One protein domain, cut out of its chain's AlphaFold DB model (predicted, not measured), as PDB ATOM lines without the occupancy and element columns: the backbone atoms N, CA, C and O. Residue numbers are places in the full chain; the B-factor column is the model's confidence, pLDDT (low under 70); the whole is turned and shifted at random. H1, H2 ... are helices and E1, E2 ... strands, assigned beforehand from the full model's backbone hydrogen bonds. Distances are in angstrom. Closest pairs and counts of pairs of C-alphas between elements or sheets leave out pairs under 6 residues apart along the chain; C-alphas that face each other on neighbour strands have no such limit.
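AT A GLANCE: This is residues 200 to 345 and 395 to 432 of the 433 residues of the protein "SET domain-containing protein" of Pichia membranifaciens (UniProt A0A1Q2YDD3). The helix H4 runs through the middle of a compact body: H1 packs along it side by side, while H6, H7 and H8 cross it and H2 packs across H1 and H6. Two small sheets, E1 with E2 (antiparallel) and E3 with E4 (parallel), adjoin these helices, and residues 419 to 432, of which 419 to 430 belong to H9, stick out as an arm. The printed part has 184 residues, with nine named helices and four named strands in the order E1 H1 H2 H3 E2 H4 H5 H6 E3 H7 E4 H8 H9, and is mostly helix. It is compact, with a radius of gyration of the C-alphas of 17.1 A and spans of 61 by 39 by 30 A.

HOW THE PARTS SIT: E1, residues 200 to 202, and E2, residues 259 to 263, are antiparallel neighbours, with N 201 and O 260 within hydrogen-bond range at 2.8 A. The closest C-alphas of E2 and H4, residues 270 to 288, are those of Tyr 260 and Met 272, 6.3 A apart. H4 is the hub, touching five helices, one of them only at the corner, and the closest C-alphas of H4 and each of these helices are from 5.0 A to 6.7 A apart. H6, residues 306 to 323, touches it at a steep tilt of 52 degrees, opposite ways (Ile 278 and Thr 315, 5.9 A). H7, residues 331 to 345, touches it with residues 332 to 337 alone, at a steep tilt of 62 degrees (Leu 277 and Ser 333, 5.1 A). H1, residues 203 to 217, touches residues 279 to 287 of H4 at a shallow tilt of 12 degrees, the same way (Phe 214 and Leu 283, 6.6 A). H8, residues 407 to 414, is about perpendicular to it at 89 degrees (Ala 285 and Leu 411, 6.7 A). H5, residues 290 to 296, touches it only at the corner (Gly 286 and Phe 293, 5.0 A). H2, residues 223 to 238, touches H1 (Gln 211 and Ser 226, 5.1 A). H3, residues 241 to 246, is close to H6 but not clearly touching (Tyr 242 and Leu 317, 7.6 A). E3, residues 328 to 330, and E4, residues 403 to 405, are parallel neighbours, with N 329 and O 403 within hydrogen-bond range at 2.8 A. H9, residues 416 to 430, and H8 meet only through their link. Every O i to N i+4 pair is within hydrogen-bond range in the helices but H8, with 3 of 4.

IN THESE COORDINATES: E1 begins at C-alpha 200 (-34.448, 48.957, 9.119). H4 measures 26.3 A, H6 25.6 A and H2 22.7 A. H9, 21.1 A, ends at C-alpha 430 (10.972, 28.971, -15.140).

THE WHOLE: The C-alphas of Ala 264 and Lys 432 are farthest apart, 62.3 A. Residues 346 to 394 are not printed, with 26.4 A between C-alphas 345 and 395. The link from H3 to E2 is long. pLDDT is under 70 in residues 248 to 253 and 421 to 432.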
ATOM      1  N   GLU A 200     -34.667  49.631  10.396       94.06
ATOM      2  CA  GLU A 200     -34.448  48.957   9.119       94.06
ATOM      3  C   GLU A 200     -33.315  49.590   8.308       94.06
ATOM      4  O   GLU A 200     -33.149  50.821   8.261       94.06
ATOM      5  N   ILE A 201     -32.592  48.747   7.571       94.75
ATOM      6  CA  ILE A 201     -31.734  49.135   6.453       94.75
ATOM      7  C   ILE A 201     -32.263  48.496   5.171       94.75
ATOM      8  O   ILE A 201     -32.289  47.278   5.028       94.75
ATOM      9  N   LEU A 202     -32.618  49.339   4.203       94.56
ATOM     10  CA  LEU A 202     -33.126  48.890   2.911       94.56
ATOM     11  C   LEU A 202     -32.025  48.259   2.051       94.56
ATOM     12  O   LEU A 202     -30.902  48.777   1.948       94.56
ATOM     13  N   GLN A 203     -32.384  47.202   1.324       95.06
ATOM     14  CA  GLN A 203     -31.517  46.554   0.339       95.06
ATOM     15  C   GLN A 203     -31.009  47.548  -0.718       95.06
ATOM     16  O   GLN A 203     -29.844  47.515  -1.128       95.06
ATOM     17  N   SER A 204     -31.868  48.479  -1.141       96.06
ATOM     18  CA  SER A 204     -31.542  49.531  -2.108       96.06
ATOM     19  C   SER A 204     -30.407  50.442  -1.619       96.06
ATOM     20  O   SER A 204     -29.508  50.777  -2.401       96.06
ATOM     21  N   SER A 205     -30.377  50.764  -0.322       97.25
ATOM     22  CA  SER A 205     -29.310  51.540   0.321       97.25
ATOM     23  C   SER A 205     -27.991  50.767   0.356       97.25
ATOM     24  O   SER A 205     -26.944  51.329   0.022       97.25
ATOM     25  N   ILE A 206     -28.029  49.461   0.650       98.31
ATOM     26  CA  ILE A 206     -26.845  48.583   0.590       98.31
ATOM     27  C   ILE A 206     -26.293  48.526  -0.839       98.31
ATOM     28  O   ILE A 206     -25.094  48.741  -1.056       98.31
ATOM     29  N   ARG A 207     -27.158  48.296  -1.837       98.44
ATOM     30  CA  ARG A 207     -26.768  48.297  -3.256       98.44
ATOM     31  C   ARG A 207     -26.104  49.613  -3.629       98.44
ATOM     32  O   ARG A 207     -24.994  49.600  -4.162       98.44
ATOM     33  N   LYS A 208     -26.748  50.743  -3.328       98.19
ATOM     34  CA  LYS A 208     -26.230  52.072  -3.669       98.19
ATOM     35  C   LYS A 208     -24.875  52.337  -3.009       98.19
ATOM     36  O   LYS A 208     -23.942  52.751  -3.696       98.19
ATOM     37  N   PHE A 209     -24.733  52.013  -1.724       98.62
ATOM     38  CA  PHE A 209     -23.473  52.146  -0.992       98.62
ATOM     39  C   PHE A 209     -22.327  51.389  -1.671       98.62
ATOM     40  O   PHE A 209     -21.268  51.964  -1.936       98.62
ATOM     41  N   PHE A 210     -22.532  50.116  -2.022       98.69
ATOM     42  CA  PHE A 210     -21.481  49.335  -2.674       98.69
ATOM     43  C   PHE A 210     -21.246  49.750  -4.130       98.69
ATOM     44  O   PHE A 210     -20.096  49.752  -4.570       98.69
ATOM     45  N   GLN A 211     -22.273  50.177  -4.868       98.56
ATOM     46  CA  GLN A 211     -22.109  50.751  -6.210       98.56
ATOM     47  C   GLN A 211     -21.206  51.995  -6.183       98.56
ATOM     48  O   GLN A 211     -20.301  52.145  -7.019       98.56
ATOM     49  N   ASP A 212     -21.397  52.864  -5.195       98.38
ATOM     50  CA  ASP A 212     -20.564  54.047  -5.003       98.38
ATOM     51  C   ASP A 212     -19.155  53.651  -4.539       98.38
ATOM     52  O   ASP A 212     -18.165  54.147  -5.084       98.38
ATOM     53  N   ALA A 213     -19.030  52.672  -3.638       98.25
ATOM     54  CA  ALA A 213     -17.736  52.164  -3.186       98.25
ATOM     55  C   ALA A 213     -16.900  51.565  -4.334       98.25
ATOM     56  O   ALA A 213     -15.734  51.926  -4.504       98.25
ATOM     57  N   PHE A 214     -17.475  50.695  -5.171       98.19
ATOM     58  CA  PHE A 214     -16.772  50.093  -6.311       98.19
ATOM     59  C   PHE A 214     -16.320  51.149  -7.331       98.19
ATOM     60  O   PHE A 214     -15.176  51.108  -7.795       98.19
ATOM     61  N   SER A 215     -17.183  52.108  -7.668       96.88
ATOM     62  CA  SER A 215     -16.854  53.156  -8.645       96.88
ATOM     63  C   SER A 215     -15.822  54.160  -8.110       96.88
ATOM     64  O   SER A 215     -14.922  54.567  -8.847       96.88
ATOM     65  N   ALA A 216     -15.878  54.497  -6.817       97.06
ATOM     66  CA  ALA A 216     -14.900  55.366  -6.168       97.06
ATOM     67  C   ALA A 216     -13.524  54.695  -6.026       97.06
ATOM     68  O   ALA A 216     -12.489  55.337  -6.234       97.06
ATOM     69  N   LYS A 217     -13.488  53.399  -5.689       96.62
ATOM     70  CA  LYS A 217     -12.233  52.658  -5.486       96.62
ATOM     71  C   LYS A 217     -11.533  52.294  -6.789       96.62
ATOM     72  O   LYS A 217     -10.301  52.309  -6.847       96.62
ATOM     73  N   PHE A 218     -12.279  51.996  -7.851       97.38
ATOM     74  CA  PHE A 218     -11.707  51.537  -9.113       97.38
ATOM     75  C   PHE A 218     -11.931  52.536 -10.244       97.38
ATOM     76  O   PHE A 218     -12.946  52.512 -10.926       97.38
ATOM     77  N   SER A 219     -10.896  53.313 -10.577       95.81
ATOM     78  CA  SER A 219     -10.926  54.286 -11.687       95.81
ATOM     79  C   SER A 219     -11.243  53.699 -13.074       95.81
ATOM     80  O   SER A 219     -11.485  54.440 -14.026       95.81
ATOM     81  N   PHE A 220     -11.206  52.372 -13.224       95.69
ATOM     82  CA  PHE A 220     -11.564  51.664 -14.454       95.69
ATOM     83  C   PHE A 220     -12.997  51.114 -14.467       95.69
ATOM     84  O   PHE A 220     -13.381  50.559 -15.496       95.69
ATOM     85  N   ILE A 221     -13.749  51.239 -13.370       96.12
ATOM     86  CA  ILE A 221     -15.161  50.863 -13.261       96.12
ATOM     87  C   ILE A 221     -15.982  52.149 -13.320       96.12
ATOM     88  O   ILE A 221     -15.835  53.037 -12.487       96.12
ATOM     89  N   LYS A 222     -16.830  52.269 -14.341       95.50
ATOM     90  CA  LYS A 222     -17.803  53.367 -14.438       95.50
ATOM     91  C   LYS A 222     -19.005  53.094 -13.537       95.50
ATOM     92  O   LYS A 222     -19.262  51.944 -13.206       95.50
ATOM     93  N   GLU A 223     -19.801  54.117 -13.244       95.31
ATOM     94  CA  GLU A 223     -21.044  53.978 -12.470       95.31
ATOM     95  C   GLU A 223     -21.985  52.902 -13.043       95.31
ATOM     96  O   GLU A 223     -22.416  52.017 -12.311       95.31
ATOM     97  N   SER A 224     -22.194  52.875 -14.368       95.69
ATOM     98  CA  SER A 224     -22.995  51.830 -15.032       95.69
ATOM     99  C   SER A 224     -22.433  50.420 -14.822       95.69
ATOM    100  O   SER A 224     -23.179  49.481 -14.574       95.69
ATOM    101  N   GLN A 225     -21.107  50.273 -14.875       96.00
ATOM    102  CA  GLN A 225     -20.427  48.997 -14.647       96.00
ATOM    103  C   GLN A 225     -20.494  48.571 -13.187       96.00
ATOM    104  O   GLN A 225     -20.556  47.379 -12.912       96.00
ATOM    105  N   SER A 226     -20.466  49.540 -12.273       97.62
ATOM    106  CA  SER A 226     -20.591  49.314 -10.841       97.62
ATOM    107  C   SER A 226     -21.978  48.792 -10.486       97.62
ATOM    108  O   SER A 226     -22.088  47.783  -9.798       97.62
ATOM    109  N   LYS A 227     -23.024  49.417 -11.047       97.88
ATOM    110  CA  LYS A 227     -24.410  48.954 -10.924       97.88
ATOM    111  C   LYS A 227     -24.549  47.498 -11.359       97.88
ATOM    112  O   LYS A 227     -24.890  46.661 -10.535       97.88
ATOM    113  N   VAL A 228     -24.155  47.183 -12.597       98.00
ATOM    114  CA  VAL A 228     -24.258  45.808 -13.117       98.00
ATOM    115  C   VAL A 228     -23.389  44.826 -12.326       98.00
ATOM    116  O   VAL A 228     -23.774  43.679 -12.149       98.00
ATOM    117  N   LEU A 229     -22.215  45.236 -11.835       98.38
ATOM    118  CA  LEU A 229     -21.382  44.366 -11.001       98.38
ATOM    119  C   LEU A 229     -22.076  44.005  -9.683       98.38
ATOM    120  O   LEU A 229     -22.031  42.844  -9.294       98.38
ATOM    121  N   VAL A 230     -22.678  44.984  -9.007       98.50
ATOM    122  CA  VAL A 230     -23.425  44.740  -7.768       98.50
ATOM    123  C   VAL A 230     -24.653  43.883  -8.054       98.50
ATOM    124  O   VAL A 230     -24.850  42.900  -7.354       98.50
ATOM    125  N   ASP A 231     -25.398  44.166  -9.125       98.19
ATOM    126  CA  ASP A 231     -26.561  43.361  -9.518       98.19
ATOM    127  C   ASP A 231     -26.168  41.896  -9.767       98.19
ATOM    128  O   ASP A 231     -26.769  41.004  -9.183       98.19
ATOM    129  N   VAL A 232     -25.064  41.645 -10.481       98.44
ATOM    130  CA  VAL A 232     -24.522  40.288 -10.679       98.44
ATOM    131  C   VAL A 232     -24.162  39.603  -9.355       98.44
ATOM    132  O   VAL A 232     -24.313  38.388  -9.249       98.44
ATOM    133  N   ILE A 233     -23.647  40.328  -8.354       98.44
ATOM    134  CA  ILE A 233     -23.338  39.736  -7.040       98.44
ATOM    135  C   ILE A 233     -24.627  39.308  -6.338       98.44
ATOM    136  O   ILE A 233     -24.675  38.181  -5.856       98.44
ATOM    137  N   PHE A 234     -25.645  40.169  -6.313       98.19
ATOM    138  CA  PHE A 234     -26.945  39.860  -5.713       98.19
ATOM    139  C   PHE A 234     -27.642  38.698  -6.434       98.19
ATOM    140  O   PHE A 234     -28.039  37.748  -5.775       98.19
ATOM    141  N   GLU A 235     -27.689  38.709  -7.770       96.75
ATOM    142  CA  GLU A 235     -28.230  37.599  -8.574       96.75
ATOM    143  C   GLU A 235     -27.488  36.288  -8.280       96.75
ATOM    144  O   GLU A 235     -28.101  35.255  -8.054       96.75
ATOM    145  N   THR A 236     -26.151  36.320  -8.194       97.00
ATOM    146  CA  THR A 236     -25.366  35.111  -7.878       97.00
ATOM    147  C   THR A 236     -25.613  34.603  -6.454       97.00
ATOM    148  O   THR A 236     -25.427  33.416  -6.203       97.00
ATOM    149  N   ILE A 237     -25.945  35.489  -5.510       96.06
ATOM    150  CA  ILE A 237     -26.318  35.105  -4.147       96.06
ATOM    151  C   ILE A 237     -27.687  34.424  -4.158       96.06
ATOM    152  O   ILE A 237     -27.816  33.340  -3.600       96.06
ATOM    153  N   GLN A 238     -28.668  35.051  -4.805       93.75
ATOM    154  CA  GLN A 238     -30.042  34.562  -4.884       93.75
ATOM    155  C   GLN A 238     -30.124  33.213  -5.620       93.75
ATOM    156  O   GLN A 238     -30.812  32.309  -5.166       93.75
ATOM    157  N   ASP A 239     -29.332  33.035  -6.680       93.25
ATOM    158  CA  ASP A 239     -29.244  31.790  -7.456       93.25
ATOM    159  C   ASP A 239     -28.262  30.756  -6.850       93.25
ATOM    160  O   ASP A 239     -27.805  29.835  -7.537       93.25
ATOM    161  N   SER A 240     -27.820  30.928  -5.600       93.00
ATOM    162  CA  SER A 240     -26.782  30.069  -5.021       93.00
ATOM    163  C   SER A 240     -27.354  28.766  -4.460       93.00
ATOM    164  O   SER A 240     -27.801  28.736  -3.318       93.00
ATOM    165  N   ASP A 241     -27.189  27.660  -5.198       89.56
ATOM    166  CA  ASP A 241     -27.528  26.303  -4.716       89.56
ATOM    167  C   ASP A 241     -26.908  26.001  -3.338       89.56
ATOM    168  O   ASP A 241     -27.518  25.378  -2.481       89.56
ATOM    169  N   TYR A 242     -25.682  26.483  -3.098       90.38
ATOM    170  CA  TYR A 242     -25.000  26.293  -1.817       90.38
ATOM    171  C   TYR A 242     -25.738  26.965  -0.657       90.38
ATOM    172  O   TYR A 242     -25.814  26.381   0.417       90.38
ATOM    173  N   LEU A 243     -26.229  28.192  -0.848       90.12
ATOM    174  CA  LEU A 243     -26.970  28.889   0.203       90.12
ATOM    175  C   LEU A 243     -28.352  28.269   0.381       90.12
ATOM    176  O   LEU A 243     -28.726  28.034   1.517       90.12
ATOM    177  N   ALA A 244     -29.036  27.909  -0.706       87.00
ATOM    178  CA  ALA A 244     -30.314  27.204  -0.633       87.00
ATOM    179  C   ALA A 244     -30.226  25.873   0.143       87.00
ATOM    180  O   ALA A 244     -31.179  25.487   0.799       87.00
ATOM    181  N   GLU A 245     -29.085  25.173   0.087       85.56
ATOM    182  CA  GLU A 245     -28.859  23.938   0.856       85.56
ATOM    183  C   GLU A 245     -28.358  24.168   2.295       85.56
ATOM    184  O   GLU A 245     -28.399  23.240   3.101       85.56
ATOM    185  N   THR A 246     -27.775  25.334   2.597       82.75
ATOM    186  CA  THR A 246     -27.056  25.557   3.870       82.75
ATOM    187  C   THR A 246     -27.775  26.504   4.821       82.75
ATOM    188  O   THR A 246     -27.613  26.369   6.032       82.75
ATOM    189  N   LEU A 247     -28.520  27.474   4.296       80.50
ATOM    190  CA  LEU A 247     -29.421  28.292   5.098       80.50
ATOM    191  C   LEU A 247     -30.567  27.374   5.566       80.50
ATOM    192  O   LEU A 247     -31.014  26.528   4.792       80.50
ATOM    193  N   THR A 248     -30.930  27.443   6.850       61.38
ATOM    194  CA  THR A 248     -31.964  26.585   7.450       61.38
ATOM    195  C   THR A 248     -33.321  26.805   6.782       61.38
ATOM    196  O   THR A 248     -33.528  27.816   6.113       61.38
ATOM    197  N   GLU A 249     -34.241  25.851   6.959       55.34
ATOM    198  CA  GLU A 249     -35.619  25.945   6.447       55.34
ATOM    199  C   GLU A 249     -36.350  27.201   6.972       55.34
ATOM    200  O   GLU A 249     -37.246  27.691   6.298       55.34
ATOM    201  N   ASP A 250     -35.882  27.784   8.082       51.78
ATOM    202  CA  ASP A 250     -36.446  28.979   8.733       51.78
ATOM    203  C   ASP A 250     -36.132  30.315   8.013       51.78
ATOM    204  O   ASP A 250     -36.612  31.367   8.423       51.78
ATOM    205  N   MET A 251     -35.304  30.324   6.957       63.34
ATOM    206  CA  MET A 251     -35.033  31.534   6.158       63.34
ATOM    207  C   MET A 251     -35.940  31.600   4.926       63.34
ATOM    208  O   MET A 251     -35.480  31.371   3.801       63.34
ATOM    209  N   GLU A 252     -37.210  31.951   5.119       53.34
ATOM    210  CA  GLU A 252     -38.221  31.981   4.048       53.34
ATOM    211  C   GLU A 252     -37.820  32.854   2.838       53.34
ATOM    212  O   GLU A 252     -38.031  32.466   1.686       53.34
ATOM    213  N   GLU A 253     -37.158  33.996   3.069       61.03
ATOM    214  CA  GLU A 253     -36.711  34.921   2.007       61.03
ATOM    215  C   GLU A 253     -35.280  34.649   1.483       61.03
ATOM    216  O   GLU A 253     -34.786  35.308   0.556       61.03
ATOM    217  N   GLY A 254     -34.574  33.668   2.054       79.06
ATOM    218  CA  GLY A 254     -33.152  33.446   1.802       79.06
ATOM    219  C   GLY A 254     -32.265  34.636   2.212       79.06
ATOM    220  O   GLY A 254     -32.615  35.475   3.030       79.06
ATOM    221  N   LEU A 255     -31.055  34.733   1.642       89.75
ATOM    222  CA  LEU A 255     -30.073  35.750   2.064       89.75
ATOM    223  C   LEU A 255     -30.440  37.196   1.652       89.75
ATOM    224  O   LEU A 255     -29.914  38.162   2.218       89.75
ATOM    225  N   ILE A 256     -31.250  37.365   0.603       92.31
ATOM    226  CA  ILE A 256     -31.554  38.671   0.003       92.31
ATOM    227  C   ILE A 256     -32.984  39.072   0.359       92.31
ATOM    228  O   ILE A 256     -33.900  38.794  -0.402       92.31
ATOM    229  N   ALA A 257     -33.121  39.793   1.467       90.25
ATOM    230  CA  ALA A 257     -34.359  40.436   1.887       90.25
ATOM    231  C   ALA A 257     -34.453  41.873   1.345       90.25
ATOM    232  O   ALA A 257     -33.438  42.498   0.992       90.25
ATOM    233  N   ASP A 258     -35.664  42.427   1.280       89.88
ATOM    234  CA  ASP A 258     -35.894  43.822   0.865       89.88
ATOM    235  C   ASP A 258     -35.451  44.837   1.935       89.88
ATOM    236  O   ASP A 258     -34.976  45.943   1.619       89.88
ATOM    237  N   ARG A 259     -35.519  44.429   3.203       92.06
ATOM    238  CA  ARG A 259     -35.121  45.184   4.395       92.06
ATOM    239  C   ARG A 259     -34.373  44.269   5.365       92.06
ATOM    240  O   ARG A 259     -34.575  43.067   5.374       92.06
ATOM    241  N   TYR A 260     -33.479  44.855   6.152       93.50
ATOM    242  CA  TYR A 260     -32.736  44.157   7.201       93.50
ATOM    243  C   TYR A 260     -32.890  44.894   8.522       93.50
ATOM    244  O   TYR A 260     -32.742  46.120   8.561       93.50
ATOM    245  N   GLU A 261     -33.122  44.149   9.593       92.94
ATOM    246  CA  GLU A 261     -33.430  44.700  10.910       92.94
ATOM    247  C   GLU A 261     -32.188  44.830  11.799       92.94
ATOM    248  O   GLU A 261     -31.267  44.006  11.793       92.94
ATOM    249  N   ILE A 262     -32.159  45.923  12.560       94.62
ATOM    250  CA  ILE A 262     -31.177  46.219  13.598       94.62
ATOM    251  C   ILE A 262     -31.941  46.421  14.897       94.62
ATOM    252  O   ILE A 262     -32.558  47.469  15.101       94.62
ATOM    253  N   TYR A 263     -31.859  45.441  15.786       93.50
ATOM    254  CA  TYR A 263     -32.527  45.464  17.078       93.50
ATOM    255  C   TYR A 263     -31.730  46.259  18.118       93.50
ATOM    256  O   TYR A 263     -30.575  46.676  17.926       93.50
ATOM    257  N   ALA A 264     -32.357  46.474  19.272       87.81
ATOM    258  CA  ALA A 264     -31.714  47.079  20.429       87.81
ATOM    259  C   ALA A 264     -30.403  46.362  20.819       87.81
ATOM    260  O   ALA A 264     -30.202  45.178  20.573       87.81
ATOM    261  N   ASN A 265     -29.482  47.090  21.462       85.06
ATOM    262  CA  ASN A 265     -28.123  46.622  21.784       85.06
ATOM    263  C   ASN A 265     -27.241  46.329  20.560       85.06
ATOM    264  O   ASN A 265     -26.123  45.837  20.721       85.06
ATOM    265  N   GLY A 266     -27.698  46.724  19.369       82.19
ATOM    266  CA  GLY A 266     -26.985  46.538  18.119       82.19
ATOM    267  C   GLY A 266     -26.986  45.084  17.679       82.19
ATOM    268  O   GLY A 266     -25.998  44.664  17.107       82.19
ATOM    269  N   GLU A 267     -28.017  44.310  17.994       89.81
ATOM    270  CA  GLU A 267     -28.201  42.957  17.466       89.81
ATOM    271  C   GLU A 267     -28.679  43.020  16.005       89.81
ATOM    272  O   GLU A 267     -29.418  43.930  15.630       89.81
ATOM    273  N   LEU A 268     -28.179  42.114  15.158       91.06
ATOM    274  CA  LEU A 268     -28.467  42.081  13.722       91.06
ATOM    275  C   LEU A 268     -28.669  40.648  13.247       91.06
ATOM    276  O   LEU A 268     -27.952  39.744  13.685       91.06
ATOM    277  N   LEU A 269     -29.538  40.520  12.251       88.62
ATOM    278  CA  LEU A 269     -29.730  39.322  11.446       88.62
ATOM    279  C   LEU A 269     -28.423  38.889  10.745       88.62
ATOM    280  O   LEU A 269     -27.651  39.717  10.229       88.62
ATOM    281  N   THR A 270     -28.134  37.586  10.753       89.75
ATOM    282  CA  THR A 270     -26.882  37.012  10.217       89.75
ATOM    283  C   THR A 270     -26.805  37.151   8.698       89.75
ATOM    284  O   THR A 270     -25.716  37.320   8.139       89.75
ATOM    285  N   GLU A 271     -27.955  37.201   8.041       92.00
ATOM    286  CA  GLU A 271     -28.188  37.433   6.624       92.00
ATOM    287  C   GLU A 271     -27.554  38.759   6.197       92.00
ATOM    288  O   GLU A 271     -26.731  38.822   5.273       92.00
ATOM    289  N   MET A 272     -27.834  39.832   6.942       94.44
ATOM    290  CA  MET A 272     -27.239  41.136   6.669       94.44
ATOM    291  C   MET A 272     -25.712  41.082   6.824       94.44
ATOM    292  O   MET A 272     -24.967  41.602   5.984       94.44
ATOM    293  N   LEU A 273     -25.217  40.426   7.880       95.69
ATOM    294  CA  LEU A 273     -23.779  40.294   8.132       95.69
ATOM    295  C   LEU A 273     -23.073  39.511   7.019       95.69
ATOM    296  O   LEU A 273     -21.986  39.909   6.577       95.69
ATOM    297  N   LEU A 274     -23.689  38.433   6.533       96.56
ATOM    298  CA  LEU A 274     -23.178  37.617   5.441       96.56
ATOM    299  C   LEU A 274     -23.180  38.392   4.116       96.56
ATOM    300  O   LEU A 274     -22.164  38.389   3.409       96.56
ATOM    301  N   LEU A 275     -24.249  39.131   3.808       97.69
ATOM    302  CA  LEU A 275     -24.312  40.005   2.634       97.69
ATOM    303  C   LEU A 275     -23.185  41.052   2.656       97.69
ATOM    304  O   LEU A 275     -22.434  41.204   1.680       97.69
ATOM    305  N   LEU A 276     -23.004  41.741   3.787       98.31
ATOM    306  CA  LEU A 276     -21.939  42.731   3.958       98.31
ATOM    307  C   LEU A 276     -20.547  42.102   3.867       98.31
ATOM    308  O   LEU A 276     -19.641  42.704   3.278       98.31
ATOM    309  N   LEU A 277     -20.353  40.895   4.405       98.19
ATOM    310  CA  LEU A 277     -19.112  40.138   4.255       98.19
ATOM    311  C   LEU A 277     -18.805  39.838   2.785       98.19
ATOM    312  O   LEU A 277     -17.673  40.069   2.355       98.19
ATOM    313  N   ILE A 278     -19.784  39.378   2.002       98.56
ATOM    314  CA  ILE A 278     -19.593  39.038   0.584       98.56
ATOM    315  C   ILE A 278     -19.233  40.282  -0.236       98.56
ATOM    316  O   ILE A 278     -18.246  40.274  -0.989       98.56
ATOM    317  N   LEU A 279     -19.993  41.368  -0.072       98.75
ATOM    318  CA  LEU A 279     -19.800  42.613  -0.818       98.75
ATOM    319  C   LEU A 279     -18.467  43.286  -0.460       98.75
ATOM    320  O   LEU A 279     -17.666  43.602  -1.350       98.75
ATOM    321  N   SER A 280     -18.172  43.434   0.836       98.56
ATOM    322  CA  SER A 280     -16.909  44.028   1.299       98.56
ATOM    323  C   SER A 280     -15.694  43.175   0.925       98.56
ATOM    324  O   SER A 280     -14.685  43.706   0.462       98.56
ATOM    325  N   SER A 281     -15.790  41.847   1.015       98.44
ATOM    326  CA  SER A 281     -14.692  40.949   0.635       98.44
ATOM    327  C   SER A 281     -14.423  40.958  -0.867       98.44
ATOM    328  O   SER A 281     -13.266  40.874  -1.286       98.44
ATOM    329  N   THR A 282     -15.466  41.110  -1.687       98.31
ATOM    330  CA  THR A 282     -15.333  41.297  -3.139       98.31
ATOM    331  C   THR A 282     -14.595  42.596  -3.460       98.31
ATOM    332  O   THR A 282     -13.659  42.592  -4.269       98.31
ATOM    333  N   LEU A 283     -14.955  43.691  -2.783       98.12
ATOM    334  CA  LEU A 283     -14.292  44.992  -2.905       98.12
ATOM    335  C   LEU A 283     -12.805  44.900  -2.522       98.12
ATOM    336  O   LEU A 283     -11.937  45.213  -3.341       98.12
ATOM    337  N   VAL A 284     -12.498  44.377  -1.331       97.69
ATOM    338  CA  VAL A 284     -11.121  44.230  -0.817       97.69
ATOM    339  C   VAL A 284     -10.275  43.306  -1.698       97.69
ATOM    340  O   VAL A 284      -9.102  43.581  -1.971       97.69
ATOM    341  N   ALA A 285     -10.854  42.216  -2.208       96.81
ATOM    342  CA  ALA A 285     -10.152  41.346  -3.141       96.81
ATOM    343  C   ALA A 285      -9.765  42.080  -4.428       96.81
ATOM    344  O   ALA A 285      -8.656  41.878  -4.939       96.81
ATOM    345  N   GLY A 286     -10.640  42.956  -4.924       95.94
ATOM    346  CA  GLY A 286     -10.335  43.822  -6.052       95.94
ATOM    347  C   GLY A 286      -9.200  44.804  -5.761       95.94
ATOM    348  O   GLY A 286      -8.304  44.966  -6.595       95.94
ATOM    349  N   GLU A 287      -9.187  45.404  -4.569       95.44
ATOM    350  CA  GLU A 287      -8.138  46.339  -4.132       95.44
ATOM    351  C   GLU A 287      -6.763  45.667  -4.058       95.44
ATOM    352  O   GLU A 287      -5.760  46.245  -4.485       95.44
ATOM    353  N   SER A 288      -6.717  44.413  -3.604       94.94
ATOM    354  CA  SER A 288      -5.464  43.662  -3.475       94.94
ATOM    355  C   SER A 288      -4.733  43.422  -4.805       94.94
ATOM    356  O   SER A 288      -3.511  43.270  -4.832       94.94
ATOM    357  N   ASP A 289      -5.465  43.379  -5.926       94.31
ATOM    358  CA  ASP A 289      -4.908  43.192  -7.267       94.31
ATOM    359  C   ASP A 289      -5.841  43.774  -8.340       94.31
ATOM    360  O   ASP A 289      -6.548  43.059  -9.062       94.31
ATOM    361  N   GLY A 290      -5.796  45.099  -8.487       94.75
ATOM    362  CA  GLY A 290      -6.653  45.820  -9.429       94.75
ATOM    363  C   GLY A 290      -6.462  45.420 -10.899       94.75
ATOM    364  O   GLY A 290      -7.391  45.546 -11.694       94.75
ATOM    365  N   LYS A 291      -5.292  44.891 -11.301       95.00
ATOM    366  CA  LYS A 291      -5.075  44.411 -12.684       95.00
ATOM    367  C   LYS A 291      -5.852  43.128 -12.952       95.00
ATOM    368  O   LYS A 291      -6.460  42.995 -14.017       95.00
ATOM    369  N   TRP A 292      -5.810  42.190 -12.009       95.25
ATOM    370  CA  TRP A 292      -6.626  40.982 -12.066       95.25
ATOM    371  C   TRP A 292      -8.110  41.332 -12.011       95.25
ATOM    372  O   TRP A 292      -8.858  40.870 -12.870       95.25
ATOM    373  N   PHE A 293      -8.509  42.202 -11.082       96.75
ATOM    374  CA  PHE A 293      -9.909  42.574 -10.917       96.75
ATOM    375  C   PHE A 293     -10.468  43.261 -12.165       96.75
ATOM    376  O   PHE A 293     -11.496  42.844 -12.686       96.75
ATOM    377  N   LYS A 294      -9.714  44.194 -12.764       96.75
ATOM    378  CA  LYS A 294     -10.060  44.813 -14.054       96.75
ATOM    379  C   LYS A 294     -10.300  43.792 -15.163       96.75
ATOM    380  O   LYS A 294     -11.134  44.023 -16.033       96.75
ATOM    381  N   LYS A 295      -9.544  42.689 -15.184       95.31
ATOM    382  CA  LYS A 295      -9.752  41.606 -16.155       95.31
ATOM    383  C   LYS A 295     -11.004  40.791 -15.817       95.31
ATOM    384  O   LYS A 295     -11.715  40.417 -16.745       95.31
ATOM    385  N   LEU A 296     -11.240  40.535 -14.532       94.81
ATOM    386  CA  LEU A 296     -12.360  39.753 -14.011       94.81
ATOM    387  C   LEU A 296     -13.712  40.397 -14.345       94.81
ATOM    388  O   LEU A 296     -14.590  39.737 -14.895       94.81
ATOM    389  N   VAL A 297     -13.829  41.704 -14.099       95.94
ATOM    390  CA  VAL A 297     -15.053  42.491 -14.338       95.94
ATOM    391  C   VAL A 297     -15.149  43.032 -15.771       95.94
ATOM    392  O   VAL A 297     -16.043  43.807 -16.116       95.94
ATOM    393  N   ARG A 298     -14.214  42.649 -16.651       92.81
ATOM    394  CA  ARG A 298     -14.173  43.158 -18.023       92.81
ATOM    395  C   ARG A 298     -15.382  42.659 -18.808       92.81
ATOM    396  O   ARG A 298     -15.448  41.486 -19.159       92.81
ATOM    397  N   GLY A 299     -16.248  43.587 -19.204       90.12
ATOM    398  CA  GLY A 299     -17.432  43.272 -20.006       90.12
ATOM    399  C   GLY A 299     -18.620  42.771 -19.187       90.12
ATOM    400  O   GLY A 299     -19.517  42.178 -19.780       90.12
ATOM    401  N   VAL A 300     -18.632  43.035 -17.872       94.50
ATOM    402  CA  VAL A 300     -19.742  42.692 -16.965       94.50
ATOM    403  C   VAL A 300     -21.099  43.191 -17.487       94.50
ATOM    404  O   VAL A 300     -22.056  42.438 -17.458       94.50
ATOM    405  N   GLU A 301     -21.141  44.367 -18.130       92.88
ATOM    406  CA  GLU A 301     -22.341  44.948 -18.774       92.88
ATOM    407  C   GLU A 301     -22.940  44.111 -19.918       92.88
ATOM    408  O   GLU A 301     -24.054  44.382 -20.351       92.88
ATOM    409  N   ARG A 302     -22.196  43.150 -20.480       92.44
ATOM    410  CA  ARG A 302     -22.703  42.277 -21.553       92.44
ATOM    411  C   ARG A 302     -23.050  40.896 -21.034       92.44
ATOM    412  O   ARG A 302     -24.104  40.366 -21.355       92.44
ATOM    413  N   LYS A 303     -22.091  40.279 -20.350       91.19
ATOM    414  CA  LYS A 303     -22.233  38.953 -19.760       91.19
ATOM    415  C   LYS A 303     -21.161  38.782 -18.684       91.19
ATOM    416  O   LYS A 303     -19.977  38.945 -19.016       91.19
ATOM    417  N   PRO A 304     -21.524  38.419 -17.444       93.62
ATOM    418  CA  PRO A 304     -20.539  38.109 -16.422       93.62
ATOM    419  C   PRO A 304     -19.670  36.930 -16.872       93.62
ATOM    420  O   PRO A 304     -20.137  35.956 -17.468       93.62
ATOM    421  N   SER A 305     -18.359  37.044 -16.652       94.56
ATOM    422  CA  SER A 305     -17.429  35.973 -17.013       94.56
ATOM    423  C   SER A 305     -17.584  34.786 -16.058       94.56
ATOM    424  O   SER A 305     -17.875  34.975 -14.880       94.56
ATOM    425  N   SER A 306     -17.319  33.562 -16.526       94.50
ATOM    426  CA  SER A 306     -17.302  32.377 -15.653       94.50
ATOM    427  C   SER A 306     -16.297  32.516 -14.505       94.50
ATOM    428  O   SER A 306     -16.539  32.025 -13.407       94.50
ATOM    429  N   ASP A 307     -15.184  33.218 -14.745       94.06
ATOM    430  CA  ASP A 307     -14.178  33.513 -13.723       94.06
ATOM    431  C   ASP A 307     -14.751  34.432 -12.628       94.06
ATOM    432  O   ASP A 307     -14.462  34.220 -11.451       94.06
ATOM    433  N   LEU A 308     -15.564  35.434 -13.001       96.06
ATOM    434  CA  LEU A 308     -16.246  36.327 -12.057       96.06
ATOM    435  C   LEU A 308     -17.266  35.554 -11.221       96.06
ATOM    436  O   LEU A 308     -17.193  35.607  -9.999       96.06
ATOM    437  N   LEU A 309     -18.147  34.782 -11.863       96.75
ATOM    438  CA  LEU A 309     -19.160  33.982 -11.165       96.75
ATOM    439  C   LEU A 309     -18.520  32.952 -10.224       96.75
ATOM    440  O   LEU A 309     -18.941  32.801  -9.081       96.75
ATOM    441  N   SER A 310     -17.445  32.283 -10.656       95.50
ATOM    442  CA  SER A 310     -16.699  31.348  -9.802       95.50
ATOM    443  C   SER A 310     -16.031  32.049  -8.615       95.50
ATOM    444  O   SER A 310     -15.941  31.480  -7.524       95.50
ATOM    445  N   PHE A 311     -15.561  33.283  -8.807       96.94
ATOM    446  CA  PHE A 311     -15.005  34.092  -7.730       96.94
ATOM    447  C   PHE A 311     -16.080  34.538  -6.726       96.94
ATOM    448  O   PHE A 311     -15.841  34.420  -5.525       96.94
ATOM    449  N   ILE A 312     -17.255  34.976  -7.188       97.56
ATOM    450  CA  ILE A 312     -18.377  35.357  -6.316       97.56
ATOM    451  C   ILE A 312     -18.849  34.143  -5.508       97.56
ATOM    452  O   ILE A 312     -18.820  34.203  -4.286       97.56
ATOM    453  N   ASN A 313     -19.107  32.997  -6.149       96.69
ATOM    454  CA  ASN A 313     -19.466  31.746  -5.462       96.69
ATOM    455  C   ASN A 313     -18.432  31.315  -4.413       96.69
ATOM    456  O   ASN A 313     -18.756  30.860  -3.318       96.69
ATOM    457  N   ARG A 314     -17.142  31.492  -4.714       95.94
ATOM    458  CA  ARG A 314     -16.085  31.236  -3.731       95.94
ATOM    459  C   ARG A 314     -16.121  32.231  -2.568       95.94
ATOM    460  O   ARG A 314     -15.754  31.851  -1.457       95.94
ATOM    461  N   THR A 315     -16.494  33.480  -2.831       97.81
ATOM    462  CA  THR A 315     -16.650  34.525  -1.813       97.81
ATOM    463  C   THR A 315     -17.841  34.229  -0.914       97.81
ATOM    464  O   THR A 315     -17.661  34.297   0.296       97.81
ATOM    465  N   ILE A 316     -18.972  33.788  -1.473       96.88
ATOM    466  CA  ILE A 316     -20.143  33.283  -0.738       96.88
ATOM    467  C   ILE A 316     -19.715  32.175   0.227       96.88
ATOM    468  O   ILE A 316     -19.725  32.378   1.438       96.88
ATOM    469  N   LEU A 317     -19.180  31.066  -0.302       95.25
ATOM    470  CA  LEU A 317     -18.747  29.915   0.500       95.25
ATOM    471  C   LEU A 317     -17.785  30.304   1.629       95.25
ATOM    472  O   LEU A 317     -17.861  29.789   2.740       95.25
ATOM    473  N   LYS A 318     -16.805  31.170   1.342       96.19
ATOM    474  CA  LYS A 318     -15.797  31.542   2.341       96.19
ATOM    475  C   LYS A 318     -16.324  32.528   3.371       96.19
ATOM    476  O   LYS A 318     -15.833  32.476   4.492       96.19
ATOM    477  N   SER A 319     -17.257  33.397   2.995       97.25
ATOM    478  CA  SER A 319     -17.891  34.346   3.912       97.25
ATOM    479  C   SER A 319     -18.838  33.611   4.850       97.25
ATOM    480  O   SER A 319     -18.717  33.788   6.054       97.25
ATOM    481  N   HIS A 320     -19.640  32.686   4.318       95.25
ATOM    482  CA  HIS A 320     -20.500  31.804   5.107       95.25
ATOM    483  C   HIS A 320     -19.687  30.997   6.132       95.25
ATOM    484  O   HIS A 320     -19.904  31.117   7.325       95.25
ATOM    485  N   GLN A 321     -18.622  30.303   5.705       94.19
ATOM    486  CA  GLN A 321     -17.710  29.585   6.621       94.19
ATOM    487  C   GLN A 321     -16.967  30.484   7.624       94.19
ATOM    488  O   GLN A 321     -16.366  29.995   8.580       94.19
ATOM    489  N   LEU A 322     -16.851  31.786   7.356       96.12
ATOM    490  CA  LEU A 322     -16.252  32.713   8.313       96.12
ATOM    491  C   LEU A 322     -17.279  33.137   9.366       96.12
ATOM    492  O   LEU A 322     -16.908  33.253  10.534       96.12
ATOM    493  N   LEU A 323     -18.520  33.365   8.944       94.44
ATOM    494  CA  LEU A 323     -19.609  33.764   9.818       94.44
ATOM    495  C   LEU A 323     -20.072  32.586  10.681       94.44
ATOM    496  O   LEU A 323     -19.931  32.669  11.894       94.44
ATOM    497  N   GLU A 324     -20.467  31.471  10.070       91.12
ATOM    498  CA  GLU A 324     -21.005  30.299  10.773       91.12
ATOM    499  C   GLU A 324     -19.927  29.555  11.571       91.12
ATOM    500  O   GLU A 324     -19.941  29.532  12.799       91.12
ATOM    501  N   ASP A 325     -18.905  29.005  10.901       90.19
ATOM    502  CA  ASP A 325     -17.952  28.110  11.579       90.19
ATOM    503  C   ASP A 325     -17.043  28.825  12.597       90.19
ATOM    504  O   ASP A 325     -16.373  28.182  13.413       90.19
ATOM    505  N   LYS A 326     -16.886  30.148  12.472       91.00
ATOM    506  CA  LYS A 326     -15.892  30.919  13.239       91.00
ATOM    507  C   LYS A 326     -16.471  32.117  13.965       91.00
ATOM    508  O   LYS A 326     -15.671  32.819  14.596       91.00
ATOM    509  N   SER A 327     -17.766  32.399  13.827       94.19
ATOM    510  CA  SER A 327     -18.421  33.577  14.410       94.19
ATOM    511  C   SER A 327     -17.559  34.824  14.212       94.19
ATOM    512  O   SER A 327     -17.115  35.472  15.160       94.19
ATOM    513  N   SER A 328     -17.149  35.077  12.965       96.12
ATOM    514  CA  SER A 328     -16.135  36.083  12.658       96.12
ATOM    515  C   SER A 328     -16.535  37.003  11.515       96.12
ATOM    516  O   SER A 328     -17.072  36.584  10.497       96.12
ATOM    517  N   LEU A 329     -16.163  38.271  11.654       96.75
ATOM    518  CA  LEU A 329     -16.340  39.319  10.657       96.75
ATOM    519  C   LEU A 329     -14.980  39.832  10.175       96.75
ATOM    520  O   LEU A 329     -13.959  39.671  10.852       96.75
ATOM    521  N   THR A 330     -14.943  40.482   9.016       97.81
ATOM    522  CA  THR A 330     -13.748  41.207   8.569       97.81
ATOM    523  C   THR A 330     -13.808  42.658   9.039       97.81
ATOM    524  O   THR A 330     -14.878  43.204   9.312       97.81
ATOM    525  N   ARG A 331     -12.652  43.327   9.137       97.25
ATOM    526  CA  ARG A 331     -12.631  44.764   9.453       97.25
ATOM    527  C   ARG A 331     -13.418  45.564   8.410       97.25
ATOM    528  O   ARG A 331     -14.154  46.468   8.791       97.25
ATOM    529  N   SER A 332     -13.317  45.215   7.128       97.75
ATOM    530  CA  SER A 332     -14.050  45.930   6.079       97.75
ATOM    531  C   SER A 332     -15.560  45.706   6.134       97.75
ATOM    532  O   SER A 332     -16.293  46.643   5.836       97.75
ATOM    533  N   SER A 333     -16.054  44.523   6.526       97.75
ATOM    534  CA  SER A 333     -17.503  44.319   6.670       97.75
ATOM    535  C   SER A 333     -18.071  45.131   7.834       97.75
ATOM    536  O   SER A 333     -19.112  45.765   7.681       97.75
ATOM    537  N   LEU A 334     -17.349  45.194   8.959       96.31
ATOM    538  CA  LEU A 334     -17.740  46.006  10.113       96.31
ATOM    539  C   LEU A 334     -17.713  47.512   9.812       96.31
ATOM    540  O   LEU A 334     -18.608  48.241  10.231       96.31
ATOM    541  N   GLU A 335     -16.699  48.000   9.096       96.75
ATOM    542  CA  GLU A 335     -16.651  49.414   8.709       96.75
ATOM    543  C   GLU A 335     -17.751  49.760   7.695       96.75
ATOM    544  O   GLU A 335     -18.396  50.795   7.842       96.75
ATOM    545  N   SER A 336     -18.049  48.878   6.731       97.88
ATOM    546  CA  SER A 336     -19.200  49.053   5.835       97.88
ATOM    547  C   SER A 336     -20.523  49.126   6.601       97.88
ATOM    548  O   SER A 336     -21.329  50.004   6.305       97.88
ATOM    549  N   LEU A 337     -20.729  48.263   7.607       97.56
ATOM    550  CA  LEU A 337     -21.911  48.314   8.476       97.56
ATOM    551  C   LEU A 337     -22.032  49.679   9.164       97.56
ATOM    552  O   LEU A 337     -23.073  50.324   9.084       97.56
ATOM    553  N   LYS A 338     -20.956  50.159   9.798       97.06
ATOM    554  CA  LYS A 338     -20.964  51.454  10.497       97.06
ATOM    555  C   LYS A 338     -21.253  52.626   9.566       97.06
ATOM    556  O   LYS A 338     -21.956  53.548   9.965       97.06
ATOM    557  N   GLU A 339     -20.700  52.627   8.356       97.94
ATOM    558  CA  GLU A 339     -20.965  53.694   7.388       97.94
ATOM    559  C   GLU A 339     -22.405  53.639   6.858       97.94
ATOM    560  O   GLU A 339     -23.052  54.682   6.787       97.94
ATOM    561  N   LEU A 340     -22.943  52.447   6.581       97.94
ATOM    562  CA  LEU A 340     -24.356  52.270   6.222       97.94
ATOM    563  C   LEU A 340     -25.294  52.769   7.326       97.94
ATOM    564  O   LEU A 340     -26.209  53.537   7.047       97.94
ATOM    565  N   VAL A 341     -25.021  52.413   8.581       97.56
ATOM    566  CA  VAL A 341     -25.801  52.879   9.735       97.56
ATOM    567  C   VAL A 341     -25.738  54.400   9.875       97.56
ATOM    568  O   VAL A 341     -26.759  55.036  10.117       97.56
ATOM    569  N   LYS A 342     -24.572  55.029   9.677       97.69
ATOM    570  CA  LYS A 342     -24.461  56.500   9.696       97.69
ATOM    571  C   LYS A 342     -25.278  57.159   8.588       97.69
ATOM    572  O   LYS A 342     -25.884  58.199   8.836       97.69
ATOM    573  N   LEU A 343     -25.273  56.579   7.385       97.25
ATOM    574  CA  LEU A 343     -26.099  57.058   6.276       97.25
ATOM    575  C   LEU A 343     -27.582  56.942   6.630       97.25
ATOM    576  O   LEU A 343     -28.301  57.924   6.483       97.25
ATOM    577  N   ARG A 344     -27.998  55.804   7.198       96.44
ATOM    578  CA  ARG A 344     -29.377  55.582   7.640       96.44
ATOM    579  C   ARG A 344     -29.802  56.569   8.729       96.44
ATOM    580  O   ARG A 344     -30.839  57.203   8.601       96.44
ATOM    581  N   ILE A 345     -28.974  56.800   9.752       96.75
ATOM    582  CA  ILE A 345     -29.235  57.812  10.794       96.75
ATOM    583  C   ILE A 345     -29.424  59.206  10.176       96.75
ATOM    584  O   ILE A 345     -30.263  59.970  10.645       96.75
ATOM    585  N   ASN A 395     -21.954  37.833  24.433       83.44
ATOM    586  CA  ASN A 395     -22.496  36.618  25.023       83.44
ATOM    587  C   ASN A 395     -22.708  36.788  26.539       83.44
ATOM    588  O   ASN A 395     -22.161  37.695  27.177       83.44
ATOM    589  N   LYS A 396     -23.429  35.843  27.160       82.19
ATOM    590  CA  LYS A 396     -23.665  35.806  28.621       82.19
ATOM    591  C   LYS A 396     -22.372  35.846  29.455       82.19
ATOM    592  O   LYS A 396     -22.394  36.290  30.600       82.19
ATOM    593  N   ASP A 397     -21.252  35.400  28.891       82.38
ATOM    594  CA  ASP A 397     -19.924  35.401  29.513       82.38
ATOM    595  C   ASP A 397     -19.097  36.671  29.227       82.38
ATOM    596  O   ASP A 397     -17.906  36.712  29.540       82.38
ATOM    597  N   THR A 398     -19.717  37.719  28.671       81.06
ATOM    598  CA  THR A 398     -19.117  39.010  28.273       81.06
ATOM    599  C   THR A 398     -18.124  38.947  27.110       81.06
ATOM    600  O   THR A 398     -17.472  39.947  26.802       81.06
ATOM    601  N   THR A 399     -17.997  37.799  26.439       83.31
ATOM    602  CA  THR A 399     -17.223  37.711  25.197       83.31
ATOM    603  C   THR A 399     -18.034  38.263  24.023       83.31
ATOM    604  O   THR A 399     -19.242  38.045  23.984       83.31
ATOM    605  N   PRO A 400     -17.428  38.976  23.058       85.38
ATOM    606  CA  PRO A 400     -18.149  39.395  21.860       85.38
ATOM    607  C   PRO A 400     -18.669  38.181  21.081       85.38
ATOM    608  O   PRO A 400     -17.906  37.240  20.854       85.38
ATOM    609  N   GLN A 401     -19.926  38.227  20.639       89.19
ATOM    610  CA  GLN A 401     -20.563  37.187  19.825       89.19
ATOM    611  C   GLN A 401     -19.791  36.959  18.521       89.19
ATOM    612  O   GLN A 401     -19.600  35.822  18.101       89.19
ATOM    613  N   PHE A 402     -19.267  38.039  17.928       92.81
ATOM    614  CA  PHE A 402     -18.445  37.976  16.726       92.81
ATOM    615  C   PHE A 402     -17.028  38.493  16.966       92.81
ATOM    616  O   PHE A 402     -16.813  39.586  17.496       92.81
ATOM    617  N   SER A 403     -16.031  37.741  16.501       94.25
ATOM    618  CA  SER A 403     -14.643  38.201  16.473       94.25
ATOM    619  C   SER A 403     -14.347  38.983  15.189       94.25
ATOM    620  O   SER A 403     -14.796  38.617  14.106       94.25
ATOM    621  N   VAL A 404     -13.561  40.059  15.269       94.88
ATOM    622  CA  VAL A 404     -13.195  40.858  14.087       94.88
ATOM    623  C   VAL A 404     -11.772  40.522  13.656       94.88
ATOM    624  O   VAL A 404     -10.808  40.758  14.393       94.88
ATOM    625  N   ILE A 405     -11.622  39.987  12.446       96.19
ATOM    626  CA  ILE A 405     -10.329  39.605  11.877       96.19
ATOM    627  C   ILE A 405      -9.828  40.608  10.834       96.19
ATOM    628  O   ILE A 405     -10.584  41.340  10.201       96.19
ATOM    629  N   ASP A 406      -8.511  40.615  10.633       95.56
ATOM    630  CA  ASP A 406      -7.878  41.413   9.586       95.56
ATOM    631  C   ASP A 406      -8.211  40.862   8.191       95.56
ATOM    632  O   ASP A 406      -8.121  39.646   7.962       95.56
ATOM    633  N   ASP A 407      -8.548  41.753   7.257       95.69
ATOM    634  CA  ASP A 407      -8.944  41.387   5.900       95.69
ATOM    635  C   ASP A 407      -7.869  40.560   5.182       95.69
ATOM    636  O   ASP A 407      -8.200  39.619   4.458       95.69
ATOM    637  N   GLU A 408      -6.575  40.813   5.421       93.50
ATOM    638  CA  GLU A 408      -5.493  40.056   4.778       93.50
ATOM    639  C   GLU A 408      -5.522  38.565   5.141       93.50
ATOM    640  O   GLU A 408      -5.151  37.704   4.330       93.50
ATOM    641  N   LYS A 409      -5.937  38.237   6.373       92.19
ATOM    642  CA  LYS A 409      -6.037  36.844   6.835       92.19
ATOM    643  C   LYS A 409      -7.148  36.119   6.092       92.19
ATOM    644  O   LYS A 409      -6.942  34.989   5.643       92.19
ATOM    645  N   PHE A 410      -8.297  36.771   5.938       94.50
ATOM    646  CA  PHE A 410      -9.413  36.220   5.184       94.50
ATOM    647  C   PHE A 410      -9.077  36.107   3.693       94.50
ATOM    648  O   PHE A 410      -9.245  35.049   3.076       94.50
ATOM    649  N   LEU A 411      -8.472  37.156   3.137       93.69
ATOM    650  CA  LEU A 411      -8.161  37.264   1.722       93.69
ATOM    651  C   LEU A 411      -7.189  36.181   1.234       93.69
ATOM    652  O   LEU A 411      -7.340  35.671   0.124       93.69
ATOM    653  N   LYS A 412      -6.222  35.761   2.062       90.62
ATOM    654  CA  LYS A 412      -5.328  34.628   1.744       90.62
ATOM    655  C   LYS A 412      -6.103  33.333   1.490       90.62
ATOM    656  O   LYS A 412      -5.766  32.586   0.569       90.62
ATOM    657  N   ASN A 413      -7.156  33.079   2.266       88.06
ATOM    658  CA  ASN A 413      -8.022  31.915   2.077       88.06
ATOM    659  C   ASN A 413      -8.926  32.089   0.853       88.06
ATOM    660  O   ASN A 413      -9.065  31.163   0.040       88.06
ATOM    661  N   LEU A 414      -9.480  33.290   0.683       91.12
ATOM    662  CA  LEU A 414     -10.343  33.635  -0.440       91.12
ATOM    663  C   LEU A 414      -9.608  33.512  -1.782       91.12
ATOM    664  O   LEU A 414     -10.100  32.868  -2.703       91.12
ATOM    665  N   LEU A 415      -8.375  34.005  -1.889       90.75
ATOM    666  CA  LEU A 415      -7.595  33.997  -3.132       90.75
ATOM    667  C   LEU A 415      -6.667  32.781  -3.293       90.75
ATOM    668  O   LEU A 415      -5.888  32.734  -4.245       90.75
ATOM    669  N   LYS A 416      -6.752  31.764  -2.424       82.94
ATOM    670  CA  LYS A 416      -5.841  30.600  -2.441       82.94
ATOM    671  C   LYS A 416      -5.714  29.930  -3.822       82.94
ATOM    672  O   LYS A 416      -4.600  29.755  -4.303       82.94
ATOM    673  N   ARG A 417      -6.834  29.649  -4.508       72.69
ATOM    674  CA  ARG A 417      -6.830  29.046  -5.864       72.69
ATOM    675  C   ARG A 417      -6.112  29.928  -6.896       72.69
ATOM    676  O   ARG A 417      -5.320  29.435  -7.694       72.69
ATOM    677  N   LYS A 418      -6.320  31.249  -6.838       75.00
ATOM    678  CA  LYS A 418      -5.619  32.227  -7.688       75.00
ATOM    679  C   LYS A 418      -4.106  32.192  -7.438       75.00
ATOM    680  O   LYS A 418      -3.328  32.216  -8.391       75.00
ATOM    681  N   LEU A 419      -3.688  32.130  -6.173       70.06
ATOM    682  CA  LEU A 419      -2.274  32.080  -5.788       70.06
ATOM    683  C   LEU A 419      -1.599  30.782  -6.269       70.06
ATOM    684  O   LEU A 419      -0.511  30.837  -6.844       70.06
ATOM    685  N   GLU A 420      -2.265  29.635  -6.116       71.94
ATOM    686  CA  GLU A 420      -1.788  28.329  -6.599       71.94
ATOM    687  C   GLU A 420      -1.638  28.307  -8.131       71.94
ATOM    688  O   GLU A 420      -0.615  27.867  -8.670       71.94
ATOM    689  N   GLU A 421      -2.602  28.871  -8.863       67.75
ATOM    690  CA  GLU A 421      -2.509  29.002 -10.316       67.75
ATOM    691  C   GLU A 421      -1.346  29.894 -10.767       67.75
ATOM    692  O   GLU A 421      -0.651  29.558 -11.733       67.75
ATOM    693  N   GLN A 422      -1.114  31.022 -10.091       66.62
ATOM    694  CA  GLN A 422      -0.000  31.919 -10.405       66.62
ATOM    695  C   GLN A 422       1.358  31.248 -10.148       66.62
ATOM    696  O   GLN A 422       2.255  31.360 -10.989       66.62
ATOM    697  N   GLN A 423       1.493  30.488  -9.055       62.78
ATOM    698  CA  GLN A 423       2.694  29.700  -8.747       62.78
ATOM    699  C   GLN A 423       2.922  28.561  -9.757       62.78
ATOM    700  O   GLN A 423       4.052  28.299 -10.182       62.78
ATOM    701  N   SER A 424       1.855  27.909 -10.226       61.94
ATOM    702  CA  SER A 424       1.959  26.883 -11.273       61.94
ATOM    703  C   SER A 424       2.371  27.471 -12.635       61.94
ATOM    704  O   SER A 424       3.141  26.866 -13.386       61.94
ATOM    705  N   LYS A 425       1.900  28.682 -12.963       66.88
ATOM    706  CA  LYS A 425       2.253  29.399 -14.197       66.88
ATOM    707  C   LYS A 425       3.690  29.931 -14.141       66.88
ATOM    708  O   LYS A 425       4.388  29.847 -15.153       66.88
ATOM    709  N   SER A 426       4.162  30.423 -12.991       58.31
ATOM    710  CA  SER A 426       5.546  30.893 -12.818       58.31
ATOM    711  C   SER A 426       6.560  29.745 -12.865       58.31
ATOM    712  O   SER A 426       7.544  29.840 -13.597       58.31
ATOM    713  N   SER A 427       6.275  28.618 -12.204       55.78
ATOM    714  CA  SER A 427       7.116  27.410 -12.243       55.78
ATOM    715  C   SER A 427       7.185  26.776 -13.639       55.78
ATOM    716  O   SER A 427       8.259  26.368 -14.084       55.78
ATOM    717  N   LYS A 428       6.077  26.764 -14.398       57.22
ATOM    718  CA  LYS A 428       6.078  26.355 -15.818       57.22
ATOM    719  C   LYS A 428       6.884  27.300 -16.713       57.22
ATOM    720  O   LYS A 428       7.431  26.850 -17.717       57.22
ATOM    721  N   LYS A 429       6.952  28.593 -16.378       54.06
ATOM    722  CA  LYS A 429       7.721  29.596 -17.130       54.06
ATOM    723  C   LYS A 429       9.220  29.520 -16.814       54.06
ATOM    724  O   LYS A 429      10.016  29.634 -17.735       54.06
ATOM    725  N   GLN A 430       9.587  29.234 -15.561       53.56
ATOM    726  CA  GLN A 430      10.972  28.971 -15.140       53.56
ATOM    727  C   GLN A 430      11.529  27.645 -15.669       53.56
ATOM    728  O   GLN A 430      12.723  27.552 -15.892       53.56
ATOM    729  N   ARG A 431      10.689  26.629 -15.915       53.72
ATOM    730  CA  ARG A 431      11.108  25.368 -16.564       53.72
ATOM    731  C   ARG A 431      11.269  25.458 -18.090       53.72
ATOM    732  O   ARG A 431      11.672  24.478 -18.708       53.72
ATOM    733  N   LYS A 432      10.881  26.582 -18.705       48.56
ATOM    734  CA  LYS A 432      10.976  26.840 -20.156       48.56
ATOM    735  C   LYS A 432      12.040  27.888 -20.521       48.56
ATOM    736  O   LYS A 432      12.193  28.177 -21.706       48.56
TER     737      LYS A 432